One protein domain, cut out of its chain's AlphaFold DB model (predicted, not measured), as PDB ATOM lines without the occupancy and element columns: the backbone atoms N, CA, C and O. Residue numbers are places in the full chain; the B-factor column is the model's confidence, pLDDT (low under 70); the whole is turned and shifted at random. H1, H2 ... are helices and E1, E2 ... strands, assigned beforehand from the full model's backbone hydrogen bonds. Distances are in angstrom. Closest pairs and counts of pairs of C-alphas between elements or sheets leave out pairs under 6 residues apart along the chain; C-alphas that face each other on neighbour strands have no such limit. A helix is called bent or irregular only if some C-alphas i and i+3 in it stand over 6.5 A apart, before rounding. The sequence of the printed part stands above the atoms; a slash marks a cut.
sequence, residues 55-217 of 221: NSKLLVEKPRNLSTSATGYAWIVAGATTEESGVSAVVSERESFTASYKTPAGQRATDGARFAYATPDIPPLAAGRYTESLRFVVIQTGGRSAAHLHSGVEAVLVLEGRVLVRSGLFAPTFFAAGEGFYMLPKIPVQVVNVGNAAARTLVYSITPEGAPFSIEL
ATOM      1  N   ASN A  55     238.472 210.155 154.688       92.88
ATOM      2  CA  ASN A  55     238.233 211.069 153.578       92.88
ATOM      3  C   ASN A  55     236.747 211.077 153.215       92.88
ATOM      4  O   ASN A  55     236.155 210.019 153.017       92.88
ATOM      5  N   SER A  56     236.159 212.266 153.101       92.50
ATOM      6  CA  SER A  56     234.770 212.455 152.688       92.50
ATOM      7  C   SER A  56     234.713 213.369 151.475       92.50
ATOM      8  O   SER A  56     235.270 214.468 151.484       92.50
ATOM      9  N   LYS A  57     234.021 212.917 150.431       93.06
ATOM     10  CA  LYS A  57     233.791 213.658 149.195       93.06
ATOM     11  C   LYS A  57     232.300 213.915 149.029       93.06
ATOM     12  O   LYS A  57     231.515 212.976 148.901       93.06
ATOM     13  N   LEU A  58     231.916 215.187 148.957       94.31
ATOM     14  CA  LEU A  58     230.579 215.577 148.516       94.31
ATOM     15  C   LEU A  58     230.406 215.235 147.033       94.31
ATOM     16  O   LEU A  58     231.212 215.655 146.205       94.31
ATOM     17  N   LEU A  59     229.380 214.449 146.710       94.31
ATOM     18  CA  LEU A  59     229.067 214.068 145.331       94.31
ATOM     19  C   LEU A  59     228.002 214.984 144.736       94.31
ATOM     20  O   LEU A  59     228.132 215.436 143.603       94.31
ATOM     21  N   VAL A  60     226.945 215.232 145.504       94.00
ATOM     22  CA  VAL A  60     225.809 216.057 145.102       94.00
ATOM     23  C   VAL A  60     225.168 216.663 146.337       94.00
ATOM     24  O   VAL A  60     225.119 216.046 147.403       94.00
ATOM     25  N   GLU A  61     224.664 217.874 146.168       93.56
ATOM     26  CA  GLU A  61     223.918 218.606 147.170       93.56
ATOM     27  C   GLU A  61     222.789 219.377 146.489       93.56
ATOM     28  O   GLU A  61     222.986 219.960 145.421       93.56
ATOM     29  N   LYS A  62     221.594 219.341 147.077       92.31
ATOM     30  CA  LYS A  62     220.385 219.941 146.515       92.31
ATOM     31  C   LYS A  62     219.515 220.521 147.637       92.31
ATOM     32  O   LYS A  62     219.357 219.880 148.677       92.31
ATOM     33  N   PRO A  63     218.904 221.702 147.448       93.50
ATOM     34  CA  PRO A  63     217.909 222.214 148.381       93.50
ATOM     35  C   PRO A  63     216.681 221.300 148.482       93.50
ATOM     36  O   PRO A  63     216.203 220.754 147.485       93.50
ATOM     37  N   ARG A  64     216.115 221.201 149.683       91.25
ATOM     38  CA  ARG A  64     214.896 220.455 149.994       91.25
ATOM     39  C   ARG A  64     213.983 221.293 150.881       91.25
ATOM     40  O   ARG A  64     214.380 221.734 151.950       91.25
ATOM     41  N   ASN A  65     212.727 221.450 150.480       91.81
ATOM     42  CA  ASN A  65     211.709 222.076 151.320       91.81
ATOM     43  C   ASN A  65     210.788 221.004 151.902       91.81
ATOM     44  O   ASN A  65     210.201 220.218 151.160       91.81
ATOM     45  N   LEU A  66     210.650 220.988 153.226       89.50
ATOM     46  CA  LEU A  66     209.668 220.172 153.929       89.50
ATOM     47  C   LEU A  66     208.493 221.062 154.333       89.50
ATOM     48  O   LEU A  66     208.644 221.966 155.150       89.50
ATOM     49  N   SER A  67     207.319 220.818 153.755       86.81
ATOM     50  CA  SER A  67     206.105 221.601 154.027       86.81
ATOM     51  C   SER A  67     205.362 221.156 155.289       86.81
ATOM     52  O   SER A  67     204.568 221.915 155.833       86.81
ATOM     53  N   THR A  68     205.596 219.929 155.752       83.19
ATOM     54  CA  THR A  68     204.902 219.331 156.898       83.19
ATOM     55  C   THR A  68     205.859 218.505 157.737       83.19
ATOM     56  O   THR A  68     206.741 217.841 157.195       83.19
ATOM     57  N   SER A  69     205.618 218.487 159.047       86.06
ATOM     58  CA  SER A  69     206.279 217.571 159.972       86.06
ATOM     59  C   SER A  69     205.549 216.229 159.956       86.06
ATOM     60  O   SER A  69     204.415 216.133 160.420       86.06
ATOM     61  N   ALA A  70     206.162 215.213 159.355       85.69
ATOM     62  CA  ALA A  70     205.627 213.857 159.275       85.69
ATOM     63  C   ALA A  70     206.769 212.855 159.410       85.69
ATOM     64  O   ALA A  70     207.897 213.163 159.019       85.69
ATOM     65  N   THR A  71     206.484 211.679 159.976       89.75
ATOM     66  CA  THR A  71     207.443 210.572 159.956       89.75
ATOM     67  C   THR A  71     207.800 210.244 158.511       89.75
ATOM     68  O   THR A  71     207.061 210.554 157.569       89.75
ATOM     69  N   GLY A  72     208.952 209.622 158.332       90.38
ATOM     70  CA  GLY A  72     209.415 209.208 157.020       90.38
ATOM     71  C   GLY A  72     210.520 208.194 157.133       90.38
ATOM     72  O   GLY A  72     210.896 207.814 158.229       90.38
ATOM     73  N   TYR A  73     211.050 207.778 156.002       90.12
ATOM     74  CA  TYR A  73     212.152 206.840 155.914       90.12
ATOM     75  C   TYR A  73     213.097 207.305 154.812       90.12
ATOM     76  O   TYR A  73     212.687 207.956 153.841       90.12
ATOM     77  N   ALA A  74     214.377 206.992 154.976       92.00
ATOM     78  CA  ALA A  74     215.380 207.197 153.950       92.00
ATOM     79  C   ALA A  74     215.666 205.872 153.244       92.00
ATOM     80  O   ALA A  74     215.695 204.813 153.870       92.00
ATOM     81  N   TRP A  75     215.898 205.931 151.940       90.81
ATOM     82  CA  TRP A  75     216.294 204.769 151.158       90.81
ATOM     83  C   TRP A  75     217.338 205.136 150.114       90.81
ATOM     84  O   TRP A  75     217.420 206.280 149.663       90.81
ATOM     85  N   ILE A  76     218.131 204.135 149.745       91.44
ATOM     86  CA  ILE A  76     219.190 204.195 148.745       91.44
ATOM     87  C   ILE A  76     218.969 203.030 147.781       91.44
ATOM     88  O   ILE A  76     218.814 201.886 148.210       91.44
ATOM     89  N   VAL A  77     218.971 203.302 146.479       89.31
ATOM     90  CA  VAL A  77     218.989 202.274 145.424       89.31
ATOM     91  C   VAL A  77     220.308 202.306 144.678       89.31
ATOM     92  O   VAL A  77     220.916 203.366 144.507       89.31
ATOM     93  N   ALA A  78     220.719 201.132 144.211       88.81
ATOM     94  CA  ALA A  78     221.781 201.013 143.228       88.81
ATOM     95  C   ALA A  78     221.249 201.372 141.831       88.81
ATOM     96  O   ALA A  78     220.131 201.005 141.466       88.81
ATOM     97  N   GLY A  79     222.080 202.058 141.053       85.50
ATOM     98  CA  GLY A  79     221.720 202.669 139.778       85.50
ATOM     99  C   GLY A  79     221.236 204.112 139.946       85.50
ATOM    100  O   GLY A  79     220.506 204.440 140.881       85.50
ATOM    101  N   ALA A  80     221.648 204.987 139.031       74.00
ATOM    102  CA  ALA A  80     221.116 206.338 138.931       74.00
ATOM    103  C   ALA A  80     219.722 206.305 138.300       74.00
ATOM    104  O   ALA A  80     219.551 205.865 137.164       74.00
ATOM    105  N   THR A  81     218.739 206.833 139.019       70.25
ATOM    106  CA  THR A  81     217.470 207.246 138.416       70.25
ATOM    107  C   THR A  81     217.591 208.683 137.908       70.25
ATOM    108  O   THR A  81     218.318 209.505 138.476       70.25
ATOM    109  N   THR A  82     216.892 208.977 136.814       56.12
ATOM    110  CA  THR A  82     216.934 210.268 136.116       56.12
ATOM    111  C   THR A  82     215.924 211.295 136.646       56.12
ATOM    112  O   THR A  82     215.767 212.336 136.017       56.12
ATOM    113  N   GLU A  83     215.231 211.042 137.767       58.97
ATOM    114  CA  GLU A  83     214.016 211.795 138.135       58.97
ATOM    115  C   GLU A  83     213.984 212.495 139.510       58.97
ATOM    116  O   GLU A  83     214.788 212.258 140.408       58.97
ATOM    117  N   GLU A  84     212.994 213.397 139.611       56.50
ATOM    118  CA  GLU A  84     212.846 214.610 140.431       56.50
ATOM    119  C   GLU A  84     212.936 214.461 141.957       56.50
ATOM    120  O   GLU A  84     213.174 215.457 142.656       56.50
ATOM    121  N   SER A  85     212.749 213.254 142.497       71.62
ATOM    122  CA  SER A  85     212.709 213.037 143.943       71.62
ATOM    123  C   SER A  85     214.029 212.480 144.473       71.62
ATOM    124  O   SER A  85     214.378 211.342 144.168       71.62
ATOM    125  N   GLY A  86     214.712 213.266 145.309       84.56
ATOM    126  CA  GLY A  86     215.989 212.911 145.926       84.56
ATOM    127  C   GLY A  86     217.215 213.377 145.146       84.56
ATOM    128  O   GLY A  86     217.146 214.292 144.316       84.56
ATOM    129  N   VAL A  87     218.344 212.731 145.446       91.25
ATOM    130  CA  VAL A  87     219.665 213.022 144.878       91.25
ATOM    131  C   VAL A  87     220.281 211.769 144.270       91.25
ATOM    132  O   VAL A  87     220.292 210.706 144.889       91.25
ATOM    133  N   SER A  88     220.823 211.914 143.064       92.56
ATOM    134  CA  SER A  88     221.520 210.852 142.339       92.56
ATOM    135  C   SER A  88     222.976 211.240 142.121       92.56
ATOM    136  O   SER A  88     223.260 212.392 141.792       92.56
ATOM    137  N   ALA A  89     223.901 210.293 142.267       91.00
ATOM    138  CA  ALA A  89     225.303 210.530 141.947       91.00
ATOM    139  C   ALA A  89     226.008 209.277 141.421       91.00
ATOM    140  O   ALA A  89     225.693 208.149 141.803       91.00
ATOM    141  N   VAL A  90     227.004 209.501 140.567       90.88
ATOM    142  CA  VAL A  90     227.937 208.474 140.095       90.88
ATOM    143  C   VAL A  90     229.134 208.441 141.049       90.88
ATOM    144  O   VAL A  90     229.770 209.467 141.288       90.88
ATOM    145  N   VAL A  91     229.420 207.272 141.619       88.69
ATOM    146  CA  VAL A  91     230.518 207.044 142.575       88.69
ATOM    147  C   VAL A  91     231.769 206.536 141.859       88.69
ATOM    148  O   VAL A  91     232.882 206.909 142.221       88.69
ATOM    149  N   SER A  92     231.591 205.712 140.826       87.38
ATOM    150  CA  SER A  92     232.653 205.209 139.951       87.38
ATOM    151  C   SER A  92     232.104 204.994 138.538       87.38
ATOM    152  O   SER A  92     230.899 205.080 138.325       87.38
ATOM    153  N   GLU A  93     232.957 204.653 137.569       85.62
ATOM    154  CA  GLU A  93     232.522 204.334 136.195       85.62
ATOM    155  C   GLU A  93     231.463 203.218 136.123       85.62
ATOM    156  O   GLU A  93     230.770 203.084 135.119       85.62
ATOM    157  N   ARG A  94     231.344 202.405 137.180       86.62
ATOM    158  CA  ARG A  94     230.435 201.255 137.251       86.62
ATOM    159  C   ARG A  94     229.359 201.386 138.323       86.62
ATOM    160  O   ARG A  94     228.473 200.542 138.382       86.62
ATOM    161  N   GLU A  95     229.430 202.405 139.175       90.19
ATOM    162  CA  GLU A  95     228.564 202.521 140.346       90.19
ATOM    163  C   GLU A  95     227.904 203.890 140.389       90.19
ATOM    164  O   GLU A  95     228.561 204.931 140.381       90.19
ATOM    165  N   SER A  96     226.583 203.882 140.493       92.25
ATOM    166  CA  SER A  96     225.771 205.072 140.700       92.25
ATOM    167  C   SER A  96     224.639 204.753 141.662       92.25
ATOM    168  O   SER A  96     224.261 203.590 141.803       92.25
ATOM    169  N   PHE A  97     224.134 205.773 142.347       92.06
ATOM    170  CA  PHE A  97     223.126 205.608 143.385       92.06
ATOM    171  C   PHE A  97     222.136 206.757 143.364       92.06
ATOM    172  O   PHE A  97     222.518 207.897 143.092       92.06
ATOM    173  N   THR A  98     220.898 206.459 143.742       92.19
ATOM    174  CA  THR A  98     219.891 207.456 144.106       92.19
ATOM    175  C   THR A  98     219.528 207.279 145.573       92.19
ATOM    176  O   THR A  98     219.296 206.158 146.023       92.19
ATOM    177  N   ALA A  99     219.444 208.385 146.306       92.25
ATOM    178  CA  ALA A  99     218.972 208.413 147.679       92.25
ATOM    179  C   ALA A  99     217.832 209.417 147.855       92.25
ATOM    180  O   ALA A  99     217.789 210.465 147.209       92.25
ATOM    181  N   SER A 100     216.888 209.082 148.726       91.00
ATOM    182  CA  SER A 100     215.669 209.858 148.939       91.00
ATOM    183  C   SER A 100     215.128 209.690 150.348       91.00
ATOM    184  O   SER A 100     215.213 208.611 150.929       91.00
ATOM    185  N   TYR A 101     214.454 210.727 150.841       91.06
ATOM    186  CA  TYR A 101     213.546 210.649 151.983       91.06
ATOM    187  C   TYR A 101     212.093 210.763 151.537       91.06
ATOM    188  O   TYR A 101     211.730 211.662 150.760       91.06
ATOM    189  N   LYS A 102     211.256 209.860 152.045       87.00
ATOM    190  CA  LYS A 102     209.829 209.759 151.727       87.00
ATOM    191  C   LYS A 102     209.025 209.639 153.017       87.00
ATOM    192  O   LYS A 102     209.487 209.055 153.989       87.00
ATOM    193  N   THR A 103     207.812 210.180 153.020       83.44
ATOM    194  CA  THR A 103     206.827 209.875 154.067       83.44
ATOM    195  C   THR A 103     206.236 208.480 153.820       83.44
ATOM    196  O   THR A 103     206.230 208.040 152.665       83.44
ATOM    197  N   PRO A 104     205.675 207.787 154.829       73.69
ATOM    198  CA  PRO A 104     205.067 206.466 154.640       73.69
ATOM    199  C   PRO A 104     203.936 206.477 153.604       73.69
ATOM    200  O   PRO A 104     203.795 205.559 152.805       73.69
ATOM    201  N   ALA A 105     203.165 207.568 153.524       68.44
ATOM    202  CA  ALA A 105     202.158 207.744 152.474       68.44
ATOM    203  C   ALA A 105     202.772 207.790 151.057       68.44
ATOM    204  O   ALA A 105     202.138 207.369 150.092       68.44
ATOM    205  N   GLY A 106     204.017 208.263 150.936       64.50
ATOM    206  CA  GLY A 106     204.802 208.269 149.702       64.50
ATOM    207  C   GLY A 106     205.423 206.916 149.327       64.50
ATOM    208  O   GLY A 106     205.965 206.802 148.232       64.50
ATOM    209  N   GLN A 107     205.321 205.893 150.184       64.88
ATOM    210  CA  GLN A 107     205.818 204.535 149.925       64.88
ATOM    211  C   GLN A 107     205.057 203.821 148.796       64.88
ATOM    212  O   GLN A 107     205.610 202.941 148.139       64.88
ATOM    213  N   ARG A 108     203.817 204.248 148.507       50.91
ATOM    214  CA  ARG A 108     202.897 203.630 147.529       50.91
ATOM    215  C   ARG A 108     203.326 203.691 146.051       50.91
ATOM    216  O   ARG A 108     202.542 203.293 145.199       50.91
ATOM    217  N   ALA A 109     204.533 204.158 145.726       50.97
ATOM    218  CA  ALA A 109     204.987 204.337 144.341       50.97
ATOM    219  C   ALA A 109     206.292 203.597 143.972       50.97
ATOM    220  O   ALA A 109     206.794 203.789 142.870       50.97
ATOM    221  N   THR A 110     206.853 202.759 144.853       55.69
ATOM    222  CA  THR A 110     208.157 202.089 144.612       55.69
ATOM    223  C   THR A 110     208.133 200.561 144.694       55.69
ATOM    224  O   THR A 110     209.199 199.947 144.735       55.69
ATOM    225  N   ASP A 111     206.952 199.934 144.661       47.28
ATOM    226  CA  ASP A 111     206.806 198.473 144.566       47.28
ATOM    227  C   ASP A 111     207.369 197.972 143.220       47.28
ATOM    228  O   ASP A 111     206.680 197.889 142.207       47.28
ATOM    229  N   GLY A 112     208.679 197.717 143.196       54.62
ATOM    230  CA  GLY A 112     209.448 197.323 142.015       54.62
ATOM    231  C   GLY A 112     210.929 197.721 142.074       54.62
ATOM    232  O   GLY A 112     211.758 197.072 141.436       54.62
ATOM    233  N   ALA A 113     211.294 198.733 142.872       60.94
ATOM    234  CA  ALA A 113     212.689 199.123 143.073       60.94
ATOM    235  C   ALA A 113     213.361 198.218 144.120       60.94
ATOM    236  O   ALA A 113     212.907 198.115 145.259       60.94
ATOM    237  N   ARG A 114     214.470 197.562 143.755       73.31
ATOM    238  CA  ARG A 114     215.321 196.862 144.729       73.31
ATOM    239  C   ARG A 114     216.169 197.895 145.469       73.31
ATOM    240  O   ARG A 114     217.095 198.460 144.891       73.31
ATOM    241  N   PHE A 115     215.844 198.148 146.732       82.44
ATOM    242  CA  PHE A 115     216.643 199.012 147.600       82.44
ATOM    243  C   PHE A 115     217.976 198.341 147.943       82.44
ATOM    244  O   PHE A 115     218.011 197.153 148.256       82.44
ATOM    245  N   ALA A 116     219.061 199.113 147.901       88.62
ATOM    246  CA  ALA A 116     220.340 198.708 148.476       88.62
ATOM    247  C   ALA A 116     220.312 198.862 150.004       88.62
ATOM    248  O   ALA A 116     220.889 198.054 150.719       88.62
ATOM    249  N   TYR A 117     219.607 199.883 150.501       91.94
ATOM    250  CA  TYR A 117     219.371 200.099 151.925       91.94
ATOM    251  C   TYR A 117     218.102 200.929 152.146       91.94
ATOM    252  O   TYR A 117     217.800 201.826 151.357       91.94
ATOM    253  N   ALA A 118     217.376 200.650 153.228       91.75
ATOM    254  CA  ALA A 118     216.250 201.450 153.693       91.75
ATOM    255  C   ALA A 118     216.241 201.492 155.223       91.75
ATOM    256  O   ALA A 118     216.454 200.473 155.882       91.75
ATOM    257  N   THR A 119     215.996 202.671 155.788       93.19
ATOM    258  CA  THR A 119     215.823 202.834 157.232       93.19
ATOM    259  C   THR A 119     214.448 202.309 157.661       93.19
ATOM    260  O   THR A 119     213.525 202.286 156.844       93.19
ATOM    261  N   PRO A 120     214.247 201.969 158.947       91.50
ATOM    262  CA  PRO A 120     212.902 202.017 159.520       91.50
ATOM    263  C   PRO A 120     212.329 203.443 159.435       91.50
ATOM    264  O   PRO A 120     213.037 204.394 159.081       91.50
ATOM    265  N   ASP A 121     211.059 203.603 159.810       91.31
ATOM    266  CA  ASP A 121     210.480 204.931 160.002       91.31
ATOM    267  C   ASP A 121     211.295 205.715 161.041       91.31
ATOM    268  O   ASP A 121     211.491 205.277 162.178       91.31
ATOM    269  N   ILE A 122     211.766 206.891 160.641       91.75
ATOM    270  CA  ILE A 122     212.453 207.853 161.490       91.75
ATOM    271  C   ILE A 122     211.480 208.943 161.965       91.75
ATOM    272  O   ILE A 122     210.500 209.259 161.271       91.75
ATOM    273  N   PRO A 123     211.738 209.539 163.148       92.38
ATOM    274  CA  PRO A 123     210.932 210.626 163.685       92.38
ATOM    275  C   PRO A 123     210.741 211.775 162.686       92.38
ATOM    276  O   PRO A 123     211.585 211.990 161.810       92.38
ATOM    277  N   PRO A 124     209.643 212.534 162.818       91.00
ATOM    278  CA  PRO A 124     209.333 213.590 161.878       91.00
ATOM    279  C   PRO A 124     210.394 214.693 161.883       91.00
ATOM    280  O   PRO A 124     210.809 215.181 162.936       91.00
ATOM    281  N   LEU A 125     210.794 215.115 160.686       91.88
ATOM    282  CA  LEU A 125     211.591 216.322 160.498       91.88
ATOM    283  C   LEU A 125     210.675 217.545 160.568       91.88
ATOM    284  O   LEU A 125     209.571 217.520 160.028       91.88
ATOM    285  N   ALA A 126     211.128 218.623 161.209       92.75
ATOM    286  CA  ALA A 126     210.366 219.866 161.244       92.75
ATOM    287  C   ALA A 126     210.103 220.397 159.822       92.75
ATOM    288  O   ALA A 126     210.899 220.200 158.905       92.75
ATOM    289  N   ALA A 127     208.985 221.099 159.638       93.31
ATOM    290  CA  ALA A 127     208.768 221.838 158.400       93.31
ATOM    291  C   ALA A 127     209.817 222.956 158.287       93.31
ATOM    292  O   ALA A 127     210.124 223.630 159.273       93.31
ATOM    293  N   GLY A 128     210.371 223.154 157.096       94.81
ATOM    294  CA  GLY A 128     211.433 224.126 156.882       94.81
ATOM    295  C   GLY A 128     212.283 223.845 155.654       94.81
ATOM    296  O   GLY A 128     211.982 222.965 154.841       94.81
ATOM    297  N   ARG A 129     213.356 224.627 155.535       96.50
ATOM    298  CA  ARG A 129     214.349 224.480 154.477       96.50
ATOM    299  C   ARG A 129     215.498 223.602 154.938       96.50
ATOM    300  O   ARG A 129     216.020 223.749 156.042       96.50
ATOM    301  N   TYR A 130     215.883 222.702 154.059       96.00
ATOM    302  CA  TYR A 130     216.924 221.722 154.259       96.00
ATOM    303  C   TYR A 130     217.797 221.654 153.017       96.00
ATOM    304  O   TYR A 130     217.435 222.102 151.929       96.00
ATOM    305  N   THR A 131     218.923 221.000 153.191       95.06
ATOM    306  CA  THR A 131     219.823 220.582 152.143       95.06
ATOM    307  C   THR A 131     219.903 219.066 152.202       95.06
ATOM    308  O   THR A 131     220.231 218.499 153.246       95.06
ATOM    309  N   GLU A 132     219.568 218.403 151.099       94.19
ATOM    310  CA  GLU A 132     219.799 216.974 150.933       94.19
ATOM    311  C   GLU A 132     221.082 216.741 150.138       94.19
ATOM    312  O   GLU A 132     221.393 217.475 149.199       94.19
ATOM    313  N   SER A 133     221.862 215.736 150.520       94.75
ATOM    314  CA  SER A 133     223.172 215.512 149.907       94.75
ATOM    315  C   SER A 133     223.584 214.052 149.928       94.75
ATOM    316  O   SER A 133     223.139 213.287 150.783       94.75
ATOM    317  N   LEU A 134     224.454 213.694 148.987       95.44
ATOM    318  CA  LEU A 134     225.104 212.396 148.917       95.44
ATOM    319  C   LEU A 134     226.616 212.592 149.013       95.44
ATOM    320  O   LEU A 134     227.200 213.374 148.256       95.44
ATOM    321  N   ARG A 135     227.257 211.879 149.934       95.88
ATOM    322  CA  ARG A 135     228.711 211.870 150.115       95.88
ATOM    323  C   ARG A 135     229.251 210.462 149.943       95.88
ATOM    324  O   ARG A 135     228.599 209.486 150.303       95.88
ATOM    325  N   PHE A 136     230.460 210.375 149.415       96.25
ATOM    326  CA  PHE A 136     231.240 209.152 149.374       96.25
ATOM    327  C   PHE A 136     232.379 209.265 150.376       96.25
ATOM    328  O   PHE A 136     233.136 210.235 150.347       96.25
ATOM    329  N   VAL A 137     232.486 208.282 151.260       96.44
ATOM    330  CA  VAL A 137     233.473 208.268 152.335       96.44
ATOM    331  C   VAL A 137     234.386 207.066 152.166       96.44
ATOM    332  O   VAL A 137     233.926 205.948 151.933       96.44
ATOM    333  N   VAL A 138     235.686 207.301 152.316       96.94
ATOM    334  CA  VAL A 138     236.714 206.263 152.387       96.94
ATOM    335  C   VAL A 138     237.395 206.359 153.739       96.94
ATOM    336  O   VAL A 138     237.917 207.411 154.107       96.94
ATOM    337  N   ILE A 139     237.420 205.246 154.462       96.88
ATOM    338  CA  ILE A 139     238.110 205.124 155.743       96.88
ATOM    339  C   ILE A 139     239.220 204.096 155.563       96.88
ATOM    340  O   ILE A 139     238.950 202.915 155.346       96.88
ATOM    341  N   GLN A 140     240.473 204.537 155.623       96.94
ATOM    342  CA  GLN A 140     241.634 203.652 155.544       96.94
ATOM    343  C   GLN A 140     241.640 202.656 156.708       96.94
ATOM    344  O   GLN A 140     241.001 202.882 157.734       96.94
ATOM    345  N   THR A 141     242.356 201.547 156.548       94.44
ATOM    346  CA  THR A 141     242.562 200.549 157.607       94.44
ATOM    347  C   THR A 141     243.042 201.220 158.899       94.44
ATOM    348  O   THR A 141     244.027 201.952 158.877       94.44
ATOM    349  N   GLY A 142     242.344 200.993 160.018       90.75
ATOM    350  CA  GLY A 142     242.642 201.618 161.315       90.75
ATOM    351  C   GLY A 142     242.193 203.080 161.450       90.75
ATOM    352  O   GLY A 142     242.233 203.630 162.550       90.75
ATOM    353  N   GLY A 143     241.736 203.701 160.361       94.56
ATOM    354  CA  GLY A 143     241.228 205.066 160.347       94.56
ATOM    355  C   GLY A 143     239.851 205.202 160.995       94.56
ATOM    356  O   GLY A 143     239.127 204.225 161.220       94.56
ATOM    357  N   ARG A 144     239.464 206.443 161.285       95.12
ATOM    358  CA  ARG A 144     238.181 206.764 161.924       95.12
ATOM    359  C   ARG A 144     237.708 208.164 161.583       95.12
ATOM    360  O   ARG A 144     238.529 209.034 161.331       95.12
ATOM    361  N   SER A 145     236.402 208.399 161.662       94.19
ATOM    362  CA  SER A 145     235.863 209.755 161.744       94.19
ATOM    363  C   SER A 145     236.233 210.400 163.086       94.19
ATOM    364  O   SER A 145     236.548 209.717 164.072       94.19
ATOM    365  N   ALA A 146     236.113 211.725 163.166       92.50
ATOM    366  CA  ALA A 146     236.004 212.377 164.462       92.50
ATOM    367  C   ALA A 146     234.716 211.884 165.142       92.50
ATOM    368  O   ALA A 146     233.784 211.419 164.469       92.50
ATOM    369  N   ALA A 147     234.664 211.950 166.469       94.56
ATOM    370  CA  ALA A 147     233.383 211.861 167.151       94.56
ATOM    371  C   ALA A 147     232.587 213.126 166.822       94.56
ATOM    372  O   ALA A 147     233.158 214.214 166.819       94.56
ATOM    373  N   HIS A 148     231.310 212.999 166.476       94.94
ATOM    374  CA  HIS A 148     230.525 214.147 166.029       94.94
ATOM    375  C   HIS A 148     229.023 213.980 166.256       94.94
ATOM    376  O   HIS A 148     228.528 212.898 166.567       94.94
ATOM    377  N   LEU A 149     228.307 215.091 166.088       95.50
ATOM    378  CA  LEU A 149     226.853 215.194 166.005       95.50
ATOM    379  C   LEU A 149     226.457 215.598 164.588       95.50
ATOM    380  O   LEU A 149     227.124 216.444 163.995       95.50
ATOM    381  N   HIS A 150     225.324 215.108 164.092       95.56
ATOM    382  CA  HIS A 150     224.691 215.667 162.894       95.56
ATOM    383  C   HIS A 150     223.645 216.717 163.266       95.56
ATOM    384  O   HIS A 150     222.875 216.539 164.217       95.56
ATOM    385  N   SER A 151     223.563 217.795 162.484       95.19
ATOM    386  CA  SER A 151     222.484 218.789 162.635       95.19
ATOM    387  C   SER A 151     221.139 218.280 162.106       95.19
ATOM    388  O   SER A 151     220.090 218.830 162.441       95.19
ATOM    389  N   GLY A 152     221.171 217.240 161.274       95.31
ATOM    390  CA  GLY A 152     220.012 216.615 160.655       95.31
ATOM    391  C   GLY A 152     220.074 215.091 160.717       95.31
ATOM    392  O   GLY A 152     220.721 214.534 161.601       95.31
ATOM    393  N   VAL A 153     219.365 214.424 159.811       96.88
ATOM    394  CA  VAL A 153     219.349 212.954 159.724       96.88
ATOM    395  C   VAL A 153     220.359 212.458 158.701       96.88
ATOM    396  O   VAL A 153     220.622 213.128 157.699       96.88
ATOM    397  N   GLU A 154     220.872 211.256 158.934       96.44
ATOM    398  CA  GLU A 154     221.798 210.570 158.040       96.44
ATOM    399  C   GLU A 154     221.374 209.109 157.845       96.44
ATOM    400  O   GLU A 154     220.923 208.454 158.782       96.44
ATOM    401  N   ALA A 155     221.534 208.599 156.628       97.12
ATOM    402  CA  ALA A 155     221.456 207.190 156.277       97.12
ATOM    403  C   ALA A 155     222.761 206.785 155.585       97.12
ATOM    404  O   ALA A 155     223.200 207.445 154.640       97.12
ATOM    405  N   VAL A 156     223.372 205.695 156.042       97.31
ATOM    406  CA  VAL A 156     224.680 205.232 155.574       97.31
ATOM    407  C   VAL A 156     224.558 203.816 155.039       97.31
ATOM    408  O   VAL A 156     224.042 202.943 155.728       97.31
ATOM    409  N   LEU A 157     225.073 203.588 153.834       97.44
ATOM    410  CA  LEU A 157     225.247 202.266 153.231       97.44
ATOM    411  C   LEU A 157     226.744 201.957 153.145       97.44
ATOM    412  O   LEU A 157     227.513 202.740 152.581       97.44
ATOM    413  N   VAL A 158     227.163 200.808 153.664       97.25
ATOM    414  CA  VAL A 158     228.526 200.305 153.482       97.25
ATOM    415  C   VAL A 158     228.608 199.639 152.111       97.25
ATOM    416  O   VAL A 158     227.903 198.676 151.826       97.25
ATOM    417  N   LEU A 159     229.469 200.167 151.245       96.19
ATOM    418  CA  LEU A 159     229.691 199.644 149.897       96.19
ATOM    419  C   LEU A 159     230.763 198.553 149.895       96.19
ATOM    420  O   LEU A 159     230.653 197.567 149.177       96.19
ATOM    421  N   GLU A 160     231.803 198.735 150.707       96.31
ATOM    422  CA  GLU A 160     232.953 197.839 150.769       96.31
ATOM    423  C   GLU A 160     233.575 197.864 152.167       96.31
ATOM    424  O   GLU A 160     233.535 198.883 152.865       96.31
ATOM    425  N   GLY A 161     234.191 196.750 152.555       96.25
ATOM    426  CA  GLY A 161     234.863 196.614 153.839       96.25
ATOM    427  C   GLY A 161     233.889 196.449 155.003       96.25
ATOM    428  O   GLY A 161     232.771 195.948 154.852       96.25
ATOM    429  N   ARG A 162     234.357 196.821 156.196       96.31
ATOM    430  CA  ARG A 162     233.614 196.686 157.449       96.31
ATOM    431  C   ARG A 162     233.946 197.844 158.376       96.31
ATOM    432  O   ARG A 162     235.117 198.136 158.604       96.31
ATOM    433  N   VAL A 163     232.921 198.455 158.953       97.50
ATOM    434  CA  VAL A 163     233.065 199.538 159.929       97.50
ATOM    435  C   VAL A 163     232.470 199.139 161.271       97.50
ATOM    436  O   VAL A 163     231.491 198.402 161.334       97.50
ATOM    437  N   LEU A 164     233.070 199.632 162.348       97.88
ATOM    438  CA  LEU A 164     232.479 199.684 163.677       97.88
ATOM    439  C   LEU A 164     231.868 201.072 163.862       97.88
ATOM    440  O   LEU A 164     232.567 202.078 163.739       97.88
ATOM    441  N   VAL A 165     230.587 201.120 164.202       98.06
ATOM    442  CA  VAL A 165     229.892 202.355 164.561       98.06
ATOM    443  C   VAL A 165     229.709 202.383 166.068       98.06
ATOM    444  O   VAL A 165     229.102 201.483 166.649       98.06
ATOM    445  N   ARG A 166     230.238 203.430 166.698       97.44
ATOM    446  CA  ARG A 166     229.961 203.790 168.090       97.44
ATOM    447  C   ARG A 166     228.950 204.917 168.071       97.44
ATOM    448  O   ARG A 166     229.161 205.899 167.364       97.44
ATOM    449  N   SER A 167     227.850 204.762 168.791       96.50
ATOM    450  CA  SER A 167     226.737 205.699 168.728       96.50
ATOM    451  C   SER A 167     226.020 205.778 170.065       96.50
ATOM    452  O   SER A 167     225.950 204.792 170.793       96.50
ATOM    453  N   GLY A 168     225.425 206.935 170.348       93.25
ATOM    454  CA  GLY A 168     224.450 207.071 171.430       93.25
ATOM    455  C   GLY A 168     223.086 206.431 171.123       93.25
ATOM    456  O   GLY A 168     222.239 206.377 172.010       93.25
ATOM    457  N   LEU A 169     222.842 205.973 169.885       91.38
ATOM    458  CA  LEU A 169     221.555 205.401 169.462       91.38
ATOM    459  C   LEU A 169     221.447 203.893 169.716       91.38
ATOM    460  O   LEU A 169     220.366 203.384 170.004       91.38
ATOM    461  N   PHE A 170     222.552 203.170 169.568       92.44
ATOM    462  CA  PHE A 170     222.614 201.717 169.672       92.44
ATOM    463  C   PHE A 170     223.985 201.283 170.190       92.44
ATOM    464  O   PHE A 170     224.967 202.015 170.067       92.44
ATOM    465  N   ALA A 171     224.058 200.077 170.761       95.94
ATOM    466  CA  ALA A 171     225.322 199.501 171.213       95.94
ATOM    467  C   ALA A 171     226.351 199.456 170.065       95.94
ATOM    468  O   ALA A 171     225.945 199.300 168.911       95.94
ATOM    469  N   PRO A 172     227.668 199.544 170.341       97.31
ATOM    470  CA  PRO A 172     228.687 199.492 169.299       97.31
ATOM    471  C   PRO A 172     228.478 198.307 168.347       97.31
ATOM    472  O   PRO A 172     228.500 197.152 168.771       97.31
ATOM    473  N   THR A 173     228.244 198.602 167.069       97.88
ATOM    474  CA  THR A 173     227.767 197.620 166.085       97.88
ATOM    475  C   THR A 173     228.637 197.646 164.841       97.88
ATOM    476  O   THR A 173     229.105 198.702 164.411       97.88
ATOM    477  N   PHE A 174     228.872 196.470 164.266       97.81
ATOM    478  CA  PHE A 174     229.591 196.343 163.010       97.81
ATOM    479  C   PHE A 174     228.628 196.341 161.830       97.81
ATOM    480  O   PHE A 174     227.608 195.667 161.894       97.81
ATOM    481  N   PHE A 175     229.027 197.008 160.751       97.31
ATOM    482  CA  PHE A 175     228.332 196.987 159.469       97.31
ATOM    483  C   PHE A 175     229.324 196.615 158.367       97.31
ATOM    484  O   PHE A 175     230.415 197.189 158.284       97.31
ATOM    485  N   ALA A 176     228.970 195.624 157.558       96.75
ATOM    486  CA  ALA A 176     229.727 195.136 156.413       96.75
ATOM    487  C   ALA A 176     229.077 195.572 155.091       96.75
ATOM    488  O   ALA A 176     227.999 196.160 155.076       96.75
ATOM    489  N   ALA A 177     229.742 195.292 153.970       95.50
ATOM    490  CA  ALA A 177     229.229 195.605 152.638       95.50
ATOM    491  C   ALA A 177     227.781 195.117 152.423       95.50
ATOM    492  O   ALA A 177     227.458 193.960 152.692       95.50
ATOM    493  N   GLY A 178     226.926 196.005 151.915       93.81
ATOM    494  CA  GLY A 178     225.492 195.773 151.720       93.81
ATOM    495  C   GLY A 178     224.628 196.086 152.945       93.81
ATOM    496  O   GLY A 178     223.412 196.192 152.811       93.81
ATOM    497  N   GLU A 179     225.227 196.277 154.120       96.12
ATOM    498  CA  GLU A 179     224.521 196.697 155.328       96.12
ATOM    499  C   GLU A 179     224.561 198.219 155.484       96.12
ATOM    500  O   GLU A 179     225.411 198.920 154.925       96.12
ATOM    501  N   GLY A 180     223.637 198.746 156.282       96.06
ATOM    502  CA  GLY A 180     223.555 200.172 156.542       96.06
ATOM    503  C   GLY A 180     222.982 200.495 157.909       96.06
ATOM    504  O   GLY A 180     222.440 199.635 158.604       96.06
ATOM    505  N   PHE A 181     223.115 201.762 158.281       96.88
ATOM    506  CA  PHE A 181     222.585 202.319 159.519       96.88
ATOM    507  C   PHE A 181     222.053 203.732 159.287       96.88
ATOM    508  O   PHE A 181     222.146 204.288 158.192       96.88
ATOM    509  N   TYR A 182     221.427 204.304 160.307       97.38
ATOM    510  CA  TYR A 182     220.958 205.682 160.278       97.38
ATOM    511  C   TYR A 182     221.331 206.396 161.568       97.38
ATOM    512  O   TYR A 182     221.482 205.768 162.617       97.38
ATOM    513  N   MET A 183     221.456 207.715 161.474       97.31
ATOM    514  CA  MET A 183     221.719 208.594 162.600       97.31
ATOM    515  C   MET A 183     220.639 209.663 162.691       97.31
ATOM    516  O   MET A 183     220.251 210.288 161.700       97.31
ATOM    517  N   LEU A 184     220.149 209.860 163.911       96.44
ATOM    518  CA  LEU A 184     219.231 210.940 164.238       96.44
ATOM    519  C   LEU A 184     220.012 212.218 164.583       96.44
ATOM    520  O   LEU A 184     221.176 212.134 164.994       96.44
ATOM    521  N   PRO A 185     219.380 213.401 164.467       95.69
ATOM    522  CA  PRO A 185     220.034 214.655 164.799       95.69
ATOM    523  C   PRO A 185     220.501 214.658 166.252       95.69
ATOM    524  O   PRO A 185     219.790 214.189 167.141       95.69
ATOM    525  N   LYS A 186     221.664 215.268 166.498       95.06
ATOM    526  CA  LYS A 186     222.226 215.490 167.842       95.06
ATOM    527  C   LYS A 186     222.529 214.212 168.634       95.06
ATOM    528  O   LYS A 186     222.718 214.290 169.845       95.06
ATOM    529  N   ILE A 187     222.622 213.061 167.968       97.06
ATOM    530  CA  ILE A 187     223.147 211.841 168.577       97.06
ATOM    531  C   ILE A 187     224.652 211.734 168.288       97.06
ATOM    532  O   ILE A 187     225.031 211.804 167.117       97.06
ATOM    533  N   PRO A 188     225.507 211.551 169.317       96.75
ATOM    534  CA  PRO A 188     226.934 211.301 169.133       96.75
ATOM    535  C   PRO A 188     227.195 210.054 168.293       96.75
ATOM    536  O   PRO A 188     226.599 209.004 168.545       96.75
ATOM    537  N   VAL A 189     228.120 210.153 167.338       97.50
ATOM    538  CA  VAL A 189     228.571 209.031 166.512       97.50
ATOM    539  C   VAL A 189     230.063 209.111 166.200       97.50
ATOM    540  O   VAL A 189     230.642 210.188 166.058       97.50
ATOM    541  N   GLN A 190     230.691 207.945 166.080       96.38
ATOM    542  CA  GLN A 190     232.010 207.768 165.492       96.38
ATOM    543  C   GLN A 190     232.023 206.495 164.642       96.38
ATOM    544  O   GLN A 190     231.593 205.430 165.091       96.38
ATOM    545  N   VAL A 191     232.568 206.596 163.432       96.56
ATOM    546  CA  VAL A 191     232.743 205.465 162.518       96.56
ATOM    547  C   VAL A 191     234.220 205.106 162.458       96.56
ATOM    548  O   VAL A 191     235.062 205.965 162.202       96.56
ATOM    549  N   VAL A 192     234.544 203.839 162.692       96.25
ATOM    550  CA  VAL A 192     235.919 203.330 162.737       96.25
ATOM    551  C   VAL A 192     236.059 202.189 161.743       96.25
ATOM    552  O   VAL A 192     235.258 201.255 161.759       96.25
ATOM    553  N   ASN A 193     237.091 202.213 160.905       96.69
ATOM    554  CA  ASN A 193     237.447 201.045 160.112       96.69
ATOM    555  C   ASN A 193     238.396 200.146 160.910       96.69
ATOM    556  O   ASN A 193     239.585 200.421 161.055       96.69
ATOM    557  N   VAL A 194     237.843 199.046 161.410       89.38
ATOM    558  CA  VAL A 194     238.563 198.004 162.156       89.38
ATOM    559  C   VAL A 194     238.843 196.762 161.302       89.38
ATOM    560  O   VAL A 194     239.258 195.728 161.824       89.38
ATOM    561  N   GLY A 195     238.569 196.838 159.997       90.31
ATOM    562  CA  GLY A 195     238.921 195.812 159.022       90.31
ATOM    563  C   GLY A 195     240.408 195.837 158.662       90.31
ATOM    564  O   GLY A 195     241.191 196.594 159.224       90.31
ATOM    565  N   ASN A 196     240.792 194.994 157.703       93.19
ATOM    566  CA  ASN A 196     242.157 194.884 157.172       93.19
ATOM    567  C   ASN A 196     242.335 195.543 155.789       93.19
ATOM    568  O   ASN A 196     243.424 195.495 155.221       93.19
ATOM    569  N   ALA A 197     241.283 196.164 155.260       94.50
ATOM    570  CA  ALA A 197     241.267 196.906 154.006       94.50
ATOM    571  C   ALA A 197     240.479 198.208 154.195       94.50
ATOM    572  O   ALA A 197     239.758 198.358 155.184       94.50
ATOM    573  N   ALA A 198     240.590 199.139 153.246       96.44
ATOM    574  CA  ALA A 198     239.799 200.363 153.274       96.44
ATOM    575  C   ALA A 198     238.291 200.050 153.251       96.44
ATOM    576  O   ALA A 198     237.835 199.175 152.517       96.44
ATOM    577  N   ALA A 199     237.520 200.786 154.047       97.81
ATOM    578  CA  ALA A 199     236.067 200.745 154.025       97.81
ATOM    579  C   ALA A 199     235.537 201.901 153.177       97.81
ATOM    580  O   ALA A 199     236.044 203.024 153.258       97.81
ATOM    581  N   ARG A 200     234.505 201.632 152.376       97.56
ATOM    582  CA  ARG A 200     233.828 202.629 151.541       97.56
ATOM    583  C   ARG A 200     232.373 202.715 151.952       97.56
ATOM    584  O   ARG A 200     231.699 201.688 152.020       97.56
ATOM    585  N   THR A 201     231.874 203.923 152.175       97.19
ATOM    586  CA  THR A 201     230.460 204.138 152.486       97.19
ATOM    587  C   THR A 201     229.858 205.230 151.616       97.19
ATOM    588  O   THR A 201     230.539 206.136 151.126       97.19
ATOM    589  N   LEU A 202     228.552 205.112 151.412       97.44
ATOM    590  CA  LEU A 202     227.716 206.147 150.838       97.44
ATOM    591  C   LEU A 202     226.860 206.738 151.949       97.44
ATOM    592  O   LEU A 202     226.222 206.006 152.704       97.44
ATOM    593  N   VAL A 203     226.841 208.060 152.030       97.06
ATOM    594  CA  VAL A 203     226.172 208.809 153.087       97.06
ATOM    595  C   VAL A 203     225.125 209.707 152.449       97.06
ATOM    596  O   VAL A 203     225.469 210.646 151.733       97.06
ATOM    597  N   TYR A 204     223.853 209.423 152.708       96.75
ATOM    598  CA  TYR A 204     222.748 210.321 152.400       96.75
ATOM    599  C   TYR A 204     222.389 211.122 153.644       96.75
ATOM    600  O   TYR A 204     222.169 210.543 154.705       96.75
ATOM    601  N   SER A 205     222.293 212.443 153.527       96.38
ATOM    602  CA  SER A 205     221.926 213.291 154.661       96.38
ATOM    603  C   SER A 205     220.923 214.366 154.290       96.38
ATOM    604  O   SER A 205     220.917 214.858 153.161       96.38
ATOM    605  N   ILE A 206     220.118 214.764 155.276       96.38
ATOM    606  CA  ILE A 206     219.206 215.908 155.205       96.38
ATOM    607  C   ILE A 206     219.519 216.824 156.379       96.38
ATOM    608  O   ILE A 206     219.220 216.489 157.524       96.38
ATOM    609  N   THR A 207     220.093 217.983 156.083       96.38
ATOM    610  CA  THR A 207     220.601 218.948 157.066       96.38
ATOM    611  C   THR A 207     219.786 220.236 156.983       96.38
ATOM    612  O   THR A 207     219.513 220.673 155.869       96.38
ATOM    613  N   PRO A 208     219.370 220.864 158.099       96.56
ATOM    614  CA  PRO A 208     218.733 222.182 158.047       96.56
ATOM    615  C   PRO A 208     219.591 223.189 157.271       96.56
ATOM    616  O   PRO A 208     220.809 223.232 157.456       96.56
ATOM    617  N   GLU A 209     218.973 223.995 156.406       95.06
ATOM    618  CA  GLU A 209     219.705 224.999 155.624       95.06
ATOM    619  C   GLU A 209     220.437 225.973 156.567       95.06
ATOM    620  O   GLU A 209     219.865 226.468 157.539       95.06
ATOM    621  N   GLY A 210     221.723 226.222 156.303       90.69
ATOM    622  CA  GLY A 210     222.579 227.093 157.118       90.69
ATOM    623  C   GLY A 210     223.197 226.441 158.363       90.69
ATOM    624  O   GLY A 210     224.085 227.037 158.969       90.69
ATOM    625  N   ALA A 211     222.792 225.222 158.738       93.31
ATOM    626  CA  ALA A 211     223.459 224.464 159.796       93.31
ATOM    627  C   ALA A 211     224.679 223.697 159.245       93.31
ATOM    628  O   ALA A 211     224.650 223.244 158.097       93.31
ATOM    629  N   PRO A 212     225.743 223.488 160.044       92.06
ATOM    630  CA  PRO A 212     226.835 222.613 159.636       92.06
ATOM    631  C   PRO A 212     226.326 221.178 159.455       92.06
ATOM    632  O   PRO A 212     225.433 220.733 160.180       92.06
ATOM    633  N   PHE A 213     226.914 220.429 158.519       89.94
ATOM    634  CA  PHE A 213     226.598 219.006 158.340       89.94
ATOM    635  C   PHE A 213     226.860 218.209 159.627       89.94
ATOM    636  O   PHE A 213     225.994 217.458 160.081       89.94
ATOM    637  N   SER A 214     228.024 218.436 160.237       91.00
ATOM    638  CA  SER A 214     228.440 217.808 161.484       91.00
ATOM    639  C   SER A 214     229.142 218.796 162.413       91.00
ATOM    640  O   SER A 214     229.761 219.756 161.957       91.00
ATOM    641  N   ILE A 215     229.073 218.531 163.715       92.81
ATOM    642  CA  ILE A 215     229.783 219.262 164.770       92.81
ATOM    643  C   ILE A 215     230.653 218.254 165.510       92.81
ATOM    644  O   ILE A 215     230.128 217.265 166.019       92.81
ATOM    645  N   GLU A 216     231.962 218.481 165.545       91.94
ATOM    646  CA  GLU A 216     232.897 217.601 166.249       91.94
ATOM    647  C   GLU A 216     232.715 217.638 167.765       91.94
ATOM    648  O   GLU A 216     232.271 218.628 168.346       91.94
ATOM    649  N   LEU A 217     233.068 216.519 168.385       90.25
ATOM    650  CA  LEU A 217     233.090 216.307 169.819       90.25
ATOM    651  C   LEU A 217     234.518 215.997 170.259       90.25
ATOM    652  O   LEU A 217     235.250 215.276 169.580       90.25
TER     653      LEU A 217
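AT A GLANCE: This is residues 55 to 217 of the 221 residues of a protein of Chloroflexi bacterium (UniProt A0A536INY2). A twisted sheet of five strands forms the middle of a stack of three sheets, with a four-stranded sheet over one face and a small three-stranded sheet partly covering the other. One short helix, H1, lies far out, and the short strands E7 and E14 pair as a small ribbon. The 163 printed residues run E1 E2 E3 E4 H1 E5 E6 E7 E8 E9 E10 E11 E12 E13 E14, mostly strand. The sheets, in order E1 E6 E13 E8 E11, E3 E4 E2 E5 and E10 E9 E12, are antiparallel. The whole is compact, with a radius of gyration of the C-alphas of 15.0 A and spans of 43 by 35 by 26 A.

IN THESE COORDINATES: E1, residues 55 to 66, begins at C-alpha (238.233, 211.069, 153.578), measures 30.0 A and bends by 62 degrees at residue 59. E2 is residues 73 to 78, E3 87 to 92, and E4 95 to 102, 23.1 A. H1 is residues 104 to 109, E5 115 to 118. E6, residues 128 to 139, measures 32.8 A and bends by 52 degrees at residue 136. E7 is residues 148 to 150, E8 153 to 160, E9 162 to 167, E10 173 to 176, E11 180 to 183 and E12 189 to 192. E13, residues 199 to 208, measures 27.9 A; E14, residues 214 to 216, ends at C-alpha (232.897, 217.601, 166.249).

HOW THE PARTS SIT: In the five-stranded sheet, neighbour strands have backbone N and O within hydrogen-bond range, among them N 57 and O 136 of E1 and E6 at 2.8 A, N 133 and O 205 of E6 and E13 at 2.9 A, N 155 and O 204 of E8 and E13 at 2.8 A, and N 156 and O 181 of E8 and E11 at 2.8 A. The sheet E3 E4 E2 E5 faces it, with 93 pairs of C-alphas within 10 A; its closest C-alphas include Ala 99 and Tyr 204 of E4 and E13, 6.3 A. Hairpin E3 and E4 has N 89 and O 97 at 2.9 A; E4 and E2 have N 75 and O 100 at 2.9 A; E2 and E5 have N 76 and O 117 at 2.8 A. E4, H1 and E5 form a split strand-helix-strand unit, two strands running the same way with E2 between them, its crossover right-handed. H1 is only just irregular, C-alphas 106 and 109 being 6.7 A apart, with 0 of 2 O i to N i+4 and 1 of 3 O i to N i+3 pairs within hydrogen-bond range. The sheet E10 E9 E12 faces the five-stranded sheet with 29 pairs; hairpin E9 and E10 has N 165 and O 173 at 2.8 A, E9 and E12 N 164 and O 192 at 2.8 A. E7 and E14 have N 149 and O 215 at 2.8 A.

THE WHOLE: The C-alphas farthest apart, of Ser 67 and Asn 196, are 45.0 A apart. The printed part has no cut and no long link. Mean pLDDT of the printed part is 90.2; residues 82 to 84 and 105 to 113 are under 70.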